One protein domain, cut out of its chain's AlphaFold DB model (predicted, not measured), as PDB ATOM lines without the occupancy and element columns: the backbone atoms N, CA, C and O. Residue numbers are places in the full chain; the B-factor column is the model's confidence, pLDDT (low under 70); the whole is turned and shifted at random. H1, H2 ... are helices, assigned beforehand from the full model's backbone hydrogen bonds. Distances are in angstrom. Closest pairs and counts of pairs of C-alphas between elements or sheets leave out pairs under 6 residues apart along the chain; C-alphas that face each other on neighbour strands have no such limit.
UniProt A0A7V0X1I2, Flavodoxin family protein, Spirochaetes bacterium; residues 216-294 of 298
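This is residues 216 to 294 of the 298 residues of the protein "Flavodoxin family protein" of Spirochaetes bacterium (UniProt A0A7V0X1I2). A loose zigzag of five helices without a shared core: H2 folds back at one end of H1, the loop of residues 245 to 259 leads to H3 near H1's other end, and H4 and H5 form an angled arm beyond. The printed part has 79 residues, with H1 to H5 in chain order and no named strand, all helix; radius of gyration of the C-alphas 16.3 A, spans 48 by 27 by 20 A.

H1, residues 216 to 230, runs 21.2 A from C-alpha 216 at (203.337, 193.185, 182.642). H2 is 236 to 244, 12.1 A; H3 260 to 265, 8.7 A; H4 270 to 280, 15.3 A; H5 283 to 294, 16.4 A, ending at C-alpha 294 (206.196, 174.910, 188.291).

H1, with residues 228 to 229 alone, only just touches H2, with 3 pairs of C-alphas within 8 A, the closest Ile 228 and Tyr 239 at 5.7 A, at a steep tilt of 62 degrees. Close but not clearly touching are H1 and H3, H3 and H4, and H4 and H5, their closest C-alphas Leu 218 and Lys 263 at 7.5 A, Leu 265 and Ile 273 at 6.6 A, Arg 278 and Tyr 286 at 5.6 A. In H1 to H5 every O i to N i+4 pair is within hydrogen-bond range.

The C-alphas farthest apart, of Pro 236 and Pro 284, are 47.8 A apart. The printed part has no cut; the link H2 to H3 is long. Residues 269 to 294 have pLDDT under 70.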
ATOM      1  N   GLN A 216     201.971 192.677 182.480       85.88
ATOM      2  CA  GLN A 216     203.337 193.185 182.642       85.88
ATOM      3  C   GLN A 216     203.616 194.370 181.709       85.88
ATOM      4  O   GLN A 216     204.159 195.382 182.150       85.88
ATOM      5  N   ALA A 217     203.184 194.284 180.447       88.94
ATOM      6  CA  ALA A 217     203.309 195.384 179.495       88.94
ATOM      7  C   ALA A 217     202.513 196.616 179.955       88.94
ATOM      8  O   ALA A 217     203.019 197.736 179.900       88.94
ATOM      9  N   LEU A 218     201.300 196.417 180.488       91.25
ATOM     10  CA  LEU A 218     200.481 197.502 181.041       91.25
ATOM     11  C   LEU A 218     201.110 198.153 182.271       91.25
ATOM     12  O   LEU A 218     201.109 199.377 182.383       91.25
ATOM     13  N   GLN A 219     201.670 197.357 183.181       89.00
ATOM     14  CA  GLN A 219     202.398 197.882 184.335       89.00
ATOM     15  C   GLN A 219     203.601 198.710 183.904       89.00
ATOM     16  O   GLN A 219     203.821 199.792 184.448       89.00
ATOM     17  N   PHE A 220     204.368 198.217 182.933       90.31
ATOM     18  CA  PHE A 220     205.498 198.952 182.387       90.31
ATOM     19  C   PHE A 220     205.048 200.282 181.768       90.31
ATOM     20  O   PHE A 220     205.538 201.335 182.179       90.31
ATOM     21  N   PHE A 221     204.051 200.246 180.877       92.56
ATOM     22  CA  PHE A 221     203.459 201.434 180.257       92.56
ATOM     23  C   PHE A 221     202.999 202.457 181.300       92.56
ATOM     24  O   PHE A 221     203.392 203.619 181.239       92.56
ATOM     25  N   ASN A 222     202.218 202.035 182.298       92.12
ATOM     26  CA  ASN A 222     201.682 202.936 183.316       92.12
ATOM     27  C   ASN A 222     202.777 203.545 184.196       92.12
ATOM     28  O   ASN A 222     202.744 204.748 184.448       92.12
ATOM     29  N   LYS A 223     203.760 202.750 184.636       90.75
ATOM     30  CA  LYS A 223     204.890 203.250 185.435       90.75
ATOM     31  C   LYS A 223     205.697 204.286 184.661       90.75
ATOM     32  O   LYS A 223     206.000 205.354 185.194       90.75
ATOM     33  N   LEU A 224     206.014 203.986 183.403       91.38
ATOM     34  CA  LEU A 224     206.787 204.877 182.549       91.38
ATOM     35  C   LEU A 224     206.009 206.159 182.224       91.38
ATOM     36  O   LEU A 224     206.550 207.252 182.376       91.38
ATOM     37  N   ARG A 225     204.715 206.046 181.904       93.44
ATOM     38  CA  ARG A 225     203.817 207.190 181.704       93.44
ATOM     39  C   ARG A 225     203.777 208.106 182.924       93.44
ATOM     40  O   ARG A 225     203.916 209.318 182.779       93.44
ATOM     41  N   THR A 226     203.609 207.548 184.123       89.88
ATOM     42  CA  THR A 226     203.607 208.322 185.373       89.88
ATOM     43  C   THR A 226     204.939 209.035 185.579       89.88
ATOM     44  O   THR A 226     204.948 210.242 185.817       89.88
ATOM     45  N   LYS A 227     206.064 208.330 185.403       87.94
ATOM     46  CA  LYS A 227     207.409 208.916 185.495       87.94
ATOM     47  C   LYS A 227     207.569 210.106 184.542       87.94
ATOM     48  O   LYS A 227     208.016 211.169 184.960       87.94
ATOM     49  N   ILE A 228     207.166 209.956 183.282       90.44
ATOM     50  CA  ILE A 228     207.289 211.009 182.264       90.44
ATOM     51  C   ILE A 228     206.385 212.209 182.581       90.44
ATOM     52  O   ILE A 228     206.816 213.351 182.426       90.44
ATOM     53  N   ARG A 229     205.163 211.983 183.084       87.50
ATOM     54  CA  ARG A 229     204.256 213.066 183.508       87.50
ATOM     55  C   ARG A 229     204.828 213.870 184.677       87.50
ATOM     56  O   ARG A 229     204.812 215.098 184.620       87.50
ATOM     57  N   LEU A 230     205.337 213.190 185.705       80.75
ATOM     58  CA  LEU A 230     205.881 213.830 186.910       80.75
ATOM     59  C   LEU A 230     207.194 214.568 186.632       80.75
ATOM     60  O   LEU A 230     207.419 215.657 187.152       80.75
ATOM     61  N   HIS A 231     208.041 214.014 185.767       84.62
ATOM     62  CA  HIS A 231     209.374 214.548 185.496       84.62
ATOM     63  C   HIS A 231     209.481 215.256 184.140       84.62
ATOM     64  O   HIS A 231     210.568 215.303 183.571       84.62
ATOM     65  N   ARG A 232     208.395 215.857 183.629       85.69
ATOM     66  CA  ARG A 232     208.368 216.529 182.311       85.69
ATOM     67  C   ARG A 232     209.486 217.560 182.099       85.69
ATOM     68  O   ARG A 232     209.993 217.685 180.993       85.69
ATOM     69  N   LYS A 233     209.889 218.267 183.166       83.69
ATOM     70  CA  LYS A 233     210.987 219.251 183.136       83.69
ATOM     71  C   LYS A 233     212.363 218.582 183.001       83.69
ATOM     72  O   LYS A 233     213.217 219.095 182.293       83.69
ATOM     73  N   ASN A 234     212.553 217.423 183.635       81.69
ATOM     74  CA  ASN A 234     213.829 216.695 183.657       81.69
ATOM     75  C   ASN A 234     213.960 215.704 182.490       81.69
ATOM     76  O   ASN A 234     215.066 215.297 182.142       81.69
ATOM     77  N   LEU A 235     212.835 215.312 181.887       84.62
ATOM     78  CA  LEU A 235     212.740 214.392 180.756       84.62
ATOM     79  C   LEU A 235     212.010 215.047 179.564       84.62
ATOM     80  O   LEU A 235     211.026 214.489 179.072       84.62
ATOM     81  N   PRO A 236     212.452 216.222 179.076       88.62
ATOM     82  CA  PRO A 236     211.706 216.975 178.066       88.62
ATOM     83  C   PRO A 236     211.593 216.226 176.729       88.62
ATOM     84  O   PRO A 236     210.562 216.304 176.064       88.62
ATOM     85  N   TYR A 237     212.612 215.444 176.358       90.56
ATOM     86  CA  TYR A 237     212.591 214.632 175.137       90.56
ATOM     87  C   TYR A 237     211.627 213.450 175.228       90.56
ATOM     88  O   TYR A 237     210.887 213.199 174.278       90.56
ATOM     89  N   ASP A 238     211.607 212.735 176.358       91.50
ATOM     90  CA  ASP A 238     210.658 211.636 176.557       91.50
ATOM     91  C   ASP A 238     209.227 212.186 176.626       91.50
ATOM     92  O   ASP A 238     208.323 211.633 176.004       91.50
ATOM     93  N   TYR A 239     209.022 213.316 177.316       92.31
ATOM     94  CA  TYR A 239     207.720 213.977 177.391       92.31
ATOM     95  C   TYR A 239     207.199 214.370 176.009       92.31
ATOM     96  O   TYR A 239     206.058 214.049 175.682       92.31
ATOM     97  N   ARG A 240     208.041 214.997 175.177       93.88
ATOM     98  CA  ARG A 240     207.693 215.339 173.793       93.88
ATOM     99  C   ARG A 240     207.326 214.089 172.989       93.88
ATOM    100  O   ARG A 240     206.221 214.020 172.463       93.88
ATOM    101  N   TYR A 241     208.195 213.074 172.996       93.38
ATOM    102  CA  TYR A 241     207.987 211.817 172.267       93.38
ATOM    103  C   TYR A 241     206.656 211.138 172.617       93.38
ATOM    104  O   TYR A 241     205.952 210.650 171.730       93.38
ATOM    105  N   TRP A 242     206.308 211.105 173.907       94.88
ATOM    106  CA  TRP A 242     205.064 210.516 174.405       94.88
ATOM    107  C   TRP A 242     203.838 211.393 174.148       94.88
ATOM    108  O   TRP A 242     202.753 210.863 173.907       94.88
ATOM    109  N   SER A 243     203.989 212.718 174.214       94.69
ATOM    110  CA  SER A 243     202.904 213.665 173.952       94.69
ATOM    111  C   SER A 243     202.480 213.628 172.487       94.69
ATOM    112  O   SER A 243     201.290 213.518 172.211       94.69
ATOM    113  N   GLU A 244     203.440 213.644 171.559       95.44
ATOM    114  CA  GLU A 244     203.196 213.570 170.108       95.44
ATOM    115  C   GLU A 244     202.464 212.285 169.699       95.44
ATOM    116  O   GLU A 244     201.709 212.274 168.733       95.44
ATOM    117  N   ARG A 245     202.644 211.201 170.462       94.62
ATOM    118  CA  ARG A 245     201.998 209.901 170.223       94.62
ATOM    119  C   ARG A 245     200.686 209.709 170.984       94.62
ATOM    120  O   ARG A 245     200.098 208.638 170.909       94.62
ATOM    121  N   GLY A 246     200.246 210.695 171.769       94.38
ATOM    122  CA  GLY A 246     199.018 210.606 172.571       94.38
ATOM    123  C   GLY A 246     199.107 209.694 173.805       94.38
ATOM    124  O   GLY A 246     198.174 209.642 174.609       94.38
ATOM    125  N   TRP A 247     200.245 209.040 174.052       94.50
ATOM    126  CA  TRP A 247     200.409 208.023 175.101       94.50
ATOM    127  C   TRP A 247     200.288 208.554 176.531       94.50
ATOM    128  O   TRP A 247     200.093 207.789 177.474       94.50
ATOM    129  N   LEU A 248     200.371 209.871 176.725       92.19
ATOM    130  CA  LEU A 248     200.085 210.491 178.021       92.19
ATOM    131  C   LEU A 248     198.597 210.398 178.406       92.19
ATOM    132  O   LEU A 248     198.281 210.486 179.598       92.19
ATOM    133  N   LYS A 249     197.713 210.198 177.420       90.81
ATOM    134  CA  LYS A 249     196.254 210.109 177.568       90.81
ATOM    135  C   LYS A 249     195.729 208.700 177.272       90.81
ATOM    136  O   LYS A 249     194.868 208.227 178.007       90.81
ATOM    137  N   ASP A 250     196.288 208.024 176.272       91.81
ATOM    138  CA  ASP A 250     195.821 206.709 175.823       91.81
ATOM    139  C   ASP A 250     196.017 205.597 176.862       91.81
ATOM    140  O   ASP A 250     196.863 205.669 177.756       91.81
ATOM    141  N   ASP A 251     195.232 204.528 176.739       89.75
ATOM    142  CA  ASP A 251     195.301 203.373 177.640       89.75
ATOM    143  C   ASP A 251     196.540 202.492 177.413       89.75
ATOM    144  O   ASP A 251     196.948 201.771 178.329       89.75
ATOM    145  N   PHE A 252     197.131 202.544 176.217       92.38
ATOM    146  CA  PHE A 252     198.341 201.813 175.852       92.38
ATOM    147  C   PHE A 252     199.039 202.445 174.634       92.38
ATOM    148  O   PHE A 252     198.564 203.438 174.092       92.38
ATOM    149  N   PHE A 253     200.158 201.864 174.186       90.69
ATOM    150  CA  PHE A 253     200.949 202.353 173.045       90.69
ATOM    151  C   PHE A 253     200.216 202.339 171.692       90.69
ATOM    152  O   PHE A 253     200.637 203.001 170.746       90.69
ATOM    153  N   TYR A 254     199.140 201.566 171.588       88.50
ATOM    154  CA  TYR A 254     198.309 201.432 170.399       88.50
ATOM    155  C   TYR A 254     196.843 201.293 170.811       88.50
ATOM    156  O   TYR A 254     196.531 200.879 171.932       88.50
ATOM    157  N   ARG A 255     195.928 201.621 169.893       86.94
ATOM    158  CA  ARG A 255     194.485 201.523 170.139       86.94
ATOM    159  C   ARG A 255     194.067 200.059 170.229       86.94
ATOM    160  O   ARG A 255     194.168 199.314 169.262       86.94
ATOM    161  N   VAL A 256     193.586 199.650 171.399       89.12
ATOM    162  CA  VAL A 256     193.115 198.287 171.656       89.12
ATOM    163  C   VAL A 256     192.095 198.294 172.786       89.12
ATOM    164  O   VAL A 256     192.216 199.060 173.742       89.12
ATOM    165  N   LYS A 257     191.088 197.421 172.707       89.31
ATOM    166  CA  LYS A 257     190.164 197.205 173.824       89.31
ATOM    167  C   LYS A 257     190.878 196.412 174.922       89.31
ATOM    168  O   LYS A 257     191.419 195.331 174.683       89.31
ATOM    169  N   ILE A 258     190.885 196.945 176.141       91.56
ATOM    170  CA  ILE A 258     191.512 196.308 177.302       91.56
ATOM    171  C   ILE A 258     190.429 195.954 178.310       91.56
ATOM    172  O   ILE A 258     189.663 196.814 178.733       91.56
ATOM    173  N   ASN A 259     190.396 194.684 178.715       91.44
ATOM    174  CA  ASN A 259     189.480 194.209 179.747       91.44
ATOM    175  C   ASN A 259     189.648 195.045 181.046       91.44
ATOM    176  O   ASN A 259     190.791 195.241 181.480       91.44
ATOM    177  N   PRO A 260     188.555 195.496 181.697       90.81
ATOM    178  CA  PRO A 260     188.611 196.305 182.920       90.81
ATOM    179  C   PRO A 260     189.470 195.710 184.046       90.81
ATOM    180  O   PRO A 260     190.231 196.437 184.685       90.81
ATOM    181  N   VAL A 261     189.436 194.387 184.245       88.81
ATOM    182  CA  VAL A 261     190.266 193.679 185.237       88.81
ATOM    183  C   VAL A 261     191.747 193.828 184.899       88.81
ATOM    184  O   VAL A 261     192.565 194.148 185.760       88.81
ATOM    185  N   LYS A 262     192.103 193.662 183.621       89.62
ATOM    186  CA  LYS A 262     193.481 193.819 183.139       89.62
ATOM    187  C   LYS A 262     193.959 195.264 183.290       89.62
ATOM    188  O   LYS A 262     195.094 195.494 183.703       89.62
ATOM    189  N   LYS A 263     193.078 196.231 183.011       87.75
ATOM    190  CA  LYS A 263     193.331 197.668 183.186       87.75
ATOM    191  C   LYS A 263     193.573 198.022 184.657       87.75
ATOM    192  O   LYS A 263     194.480 198.799 184.945       87.75
ATOM    193  N   PHE A 264     192.815 197.424 185.576       86.31
ATOM    194  CA  PHE A 264     193.011 197.574 187.018       86.31
ATOM    195  C   PHE A 264     194.344 196.971 187.483       86.31
ATOM    196  O   PHE A 264     195.171 197.682 188.051       86.31
ATOM    197  N   LEU A 265     194.609 195.698 187.162       85.75
ATOM    198  CA  LEU A 265     195.872 195.030 187.507       85.75
ATOM    199  C   LEU A 265     197.087 195.776 186.936       85.75
ATOM    200  O   LEU A 265     198.093 195.937 187.616       85.75
ATOM    201  N   GLY A 266     196.979 196.312 185.719       85.31
ATOM    202  CA  GLY A 266     198.030 197.106 185.087       85.31
ATOM    203  C   GLY A 266     198.417 198.386 185.839       85.31
ATOM    204  O   GLY A 266     199.483 198.936 185.571       85.31
ATOM    205  N   LYS A 267     197.581 198.881 186.762       82.44
ATOM    206  CA  LYS A 267     197.873 200.057 187.602       82.44
ATOM    207  C   LYS A 267     198.469 199.692 188.962       82.44
ATOM    208  O   LYS A 267     199.014 200.565 189.631       82.44
ATOM    209  N   LEU A 268     198.379 198.427 189.374       75.94
ATOM    210  CA  LEU A 268     198.835 197.987 190.686       75.94
ATOM    211  C   LEU A 268     200.335 197.653 190.699       75.94
ATOM    212  O   LEU A 268     200.854 197.061 189.742       75.94
ATOM    213  N   PRO A 269     201.041 197.940 191.807       67.56
ATOM    214  CA  PRO A 269     202.351 197.355 192.062       67.56
ATOM    215  C   PRO A 269     202.276 195.820 192.069       67.56
ATOM    216  O   PRO A 269     201.301 195.236 192.541       67.56
ATOM    217  N   LEU A 270     203.326 195.145 191.592       59.78
ATOM    218  CA  LEU A 270     203.356 193.678 191.477       59.78
ATOM    219  C   LEU A 270     203.124 192.969 192.826       59.78
ATOM    220  O   LEU A 270     202.472 191.929 192.866       59.78
ATOM    221  N   ALA A 271     203.611 193.553 193.924       58.22
ATOM    222  CA  ALA A 271     203.383 193.055 195.281       58.22
ATOM    223  C   ALA A 271     201.892 193.060 195.663       58.22
ATOM    224  O   ALA A 271     201.392 192.080 196.209       58.22
ATOM    225  N   VAL A 272     201.161 194.114 195.285       67.25
ATOM    226  CA  VAL A 272     199.719 194.237 195.541       67.25
ATOM    227  C   VAL A 272     198.931 193.242 194.693       67.25
ATOM    228  O   VAL A 272     197.985 192.641 195.178       67.25
ATOM    229  N   ILE A 273     199.350 192.983 193.452       59.88
ATOM    230  CA  ILE A 273     198.732 191.943 192.618       59.88
ATOM    231  C   ILE A 273     198.909 190.553 193.238       59.88
ATOM    232  O   ILE A 273     197.941 189.800 193.314       59.88
ATOM    233  N   LYS A 274     200.125 190.210 193.690       57.59
ATOM    234  CA  LYS A 274     200.386 188.930 194.369       57.59
ATOM    235  C   LYS A 274     199.522 188.787 195.622       57.59
ATOM    236  O   LYS A 274     198.965 187.719 195.847       57.59
ATOM    237  N   LEU A 275     199.355 189.866 196.386       61.69
ATOM    238  CA  LEU A 275     198.477 189.903 197.553       61.69
ATOM    239  C   LEU A 275     196.999 189.711 197.171       61.69
ATOM    240  O   LEU A 275     196.349 188.821 197.704       61.69
ATOM    241  N   VAL A 276     196.481 190.473 196.202       62.28
ATOM    242  CA  VAL A 276     195.088 190.371 195.729       62.28
ATOM    243  C   VAL A 276     194.790 188.982 195.166       62.28
ATOM    244  O   VAL A 276     193.726 188.435 195.442       62.28
ATOM    245  N   MET A 277     195.717 188.387 194.409       59.12
ATOM    246  CA  MET A 277     195.561 187.025 193.894       59.12
ATOM    247  C   MET A 277     195.595 185.978 195.011       59.12
ATOM    248  O   MET A 277     194.789 185.052 194.987       59.12
ATOM    249  N   ARG A 278     196.458 186.151 196.021       58.97
ATOM    250  CA  ARG A 278     196.516 185.278 197.202       58.97
ATOM    251  C   ARG A 278     195.235 185.348 198.044       58.97
ATOM    252  O   ARG A 278     194.811 184.325 198.567       58.97
ATOM    253  N   VAL A 279     194.618 186.528 198.144       59.66
ATOM    254  CA  VAL A 279     193.368 186.755 198.890       59.66
ATOM    255  C   VAL A 279     192.144 186.260 198.108       59.66
ATOM    256  O   VAL A 279     191.309 185.567 198.676       59.66
ATOM    257  N   LYS A 280     192.034 186.559 196.804       53.78
ATOM    258  CA  LYS A 280     190.846 186.212 195.997       53.78
ATOM    259  C   LYS A 280     190.753 184.748 195.576       53.78
ATOM    260  O   LYS A 280     189.647 184.256 195.412       53.78
ATOM    261  N   LEU A 281     191.878 184.069 195.351       51.12
ATOM    262  CA  LEU A 281     191.862 182.665 194.921       51.12
ATOM    263  C   LEU A 281     191.878 181.691 196.105       51.12
ATOM    264  O   LEU A 281     191.804 180.490 195.897       51.12
ATOM    265  N   GLY A 282     191.960 182.180 197.345       49.81
ATOM    266  CA  GLY A 282     192.257 181.342 198.499       49.81
ATOM    267  C   GLY A 282     193.709 180.859 198.441       49.81
ATOM    268  O   GLY A 282     194.179 180.319 197.434       49.81
ATOM    269  N   GLY A 283     194.444 181.048 199.537       54.28
ATOM    270  CA  GLY A 283     195.852 180.650 199.661       54.28
ATOM    271  C   GLY A 283     196.206 179.273 199.062       54.28
ATOM    272  O   GLY A 283     197.235 179.195 198.390       54.28
ATOM    273  N   PRO A 284     195.366 178.223 199.201       55.97
ATOM    274  CA  PRO A 284     195.641 176.899 198.640       55.97
ATOM    275  C   PRO A 284     195.544 176.813 197.109       55.97
ATOM    276  O   PRO A 284     196.357 176.123 196.496       55.97
ATOM    277  N   LEU A 285     194.591 177.505 196.468       47.72
ATOM    278  CA  LEU A 285     194.433 177.482 195.005       47.72
ATOM    279  C   LEU A 285     195.485 178.368 194.333       47.72
ATOM    280  O   LEU A 285     196.051 177.977 193.317       47.72
ATOM    281  N   TYR A 286     195.807 179.519 194.938       54.00
ATOM    282  CA  TYR A 286     196.926 180.357 194.503       54.00
ATOM    283  C   TYR A 286     198.243 179.578 194.561       54.00
ATOM    284  O   TYR A 286     199.010 179.610 193.598       54.00
ATOM    285  N   HIS A 287     198.482 178.826 195.646       54.16
ATOM    286  CA  HIS A 287     199.647 177.951 195.720       54.16
ATOM    287  C   HIS A 287     199.581 176.870 194.647       54.16
ATOM    288  O   HIS A 287     200.502 176.803 193.853       54.16
ATOM    289  N   LYS A 288     198.485 176.111 194.528       53.47
ATOM    290  CA  LYS A 288     198.346 175.060 193.505       53.47
ATOM    291  C   LYS A 288     198.521 175.570 192.074       53.47
ATOM    292  O   LYS A 288     199.152 174.874 191.298       53.47
ATOM    293  N   MET A 289     198.052 176.767 191.720       48.94
ATOM    294  CA  MET A 289     198.283 177.355 190.391       48.94
ATOM    295  C   MET A 289     199.754 177.713 190.162       48.94
ATOM    296  O   MET A 289     200.277 177.507 189.069       48.94
ATOM    297  N   PHE A 290     200.436 178.227 191.187       46.72
ATOM    298  CA  PHE A 290     201.855 178.573 191.098       46.72
ATOM    299  C   PHE A 290     202.752 177.330 191.132       46.72
ATOM    300  O   PHE A 290     203.748 177.277 190.418       46.72
ATOM    301  N   THR A 291     202.380 176.311 191.906       45.03
ATOM    302  CA  THR A 291     203.070 175.023 191.959       45.03
ATOM    303  C   THR A 291     202.759 174.177 190.730       45.03
ATOM    304  O   THR A 291     203.652 173.484 190.287       45.03
ATOM    305  N   ALA A 292     201.568 174.258 190.123       43.19
ATOM    306  CA  ALA A 292     201.246 173.610 188.844       43.19
ATOM    307  C   ALA A 292     201.999 174.266 187.677       43.19
ATOM    308  O   ALA A 292     202.612 173.569 186.880       43.19
ATOM    309  N   ALA A 293     202.095 175.601 187.658       41.28
ATOM    310  CA  ALA A 293     202.953 176.322 186.712       41.28
ATOM    311  C   ALA A 293     204.459 176.025 186.892       41.28
ATOM    312  O   ALA A 293     205.256 176.364 186.016       41.28
ATOM    313  N   MET A 294     204.844 175.405 188.015       40.22
ATOM    314  CA  MET A 294     206.196 174.910 188.291       40.22
ATOM    315  C   MET A 294     206.314 173.372 188.294       40.22
ATOM    316  O   MET A 294     207.434 172.881 188.324       40.22
TER     317      MET A 294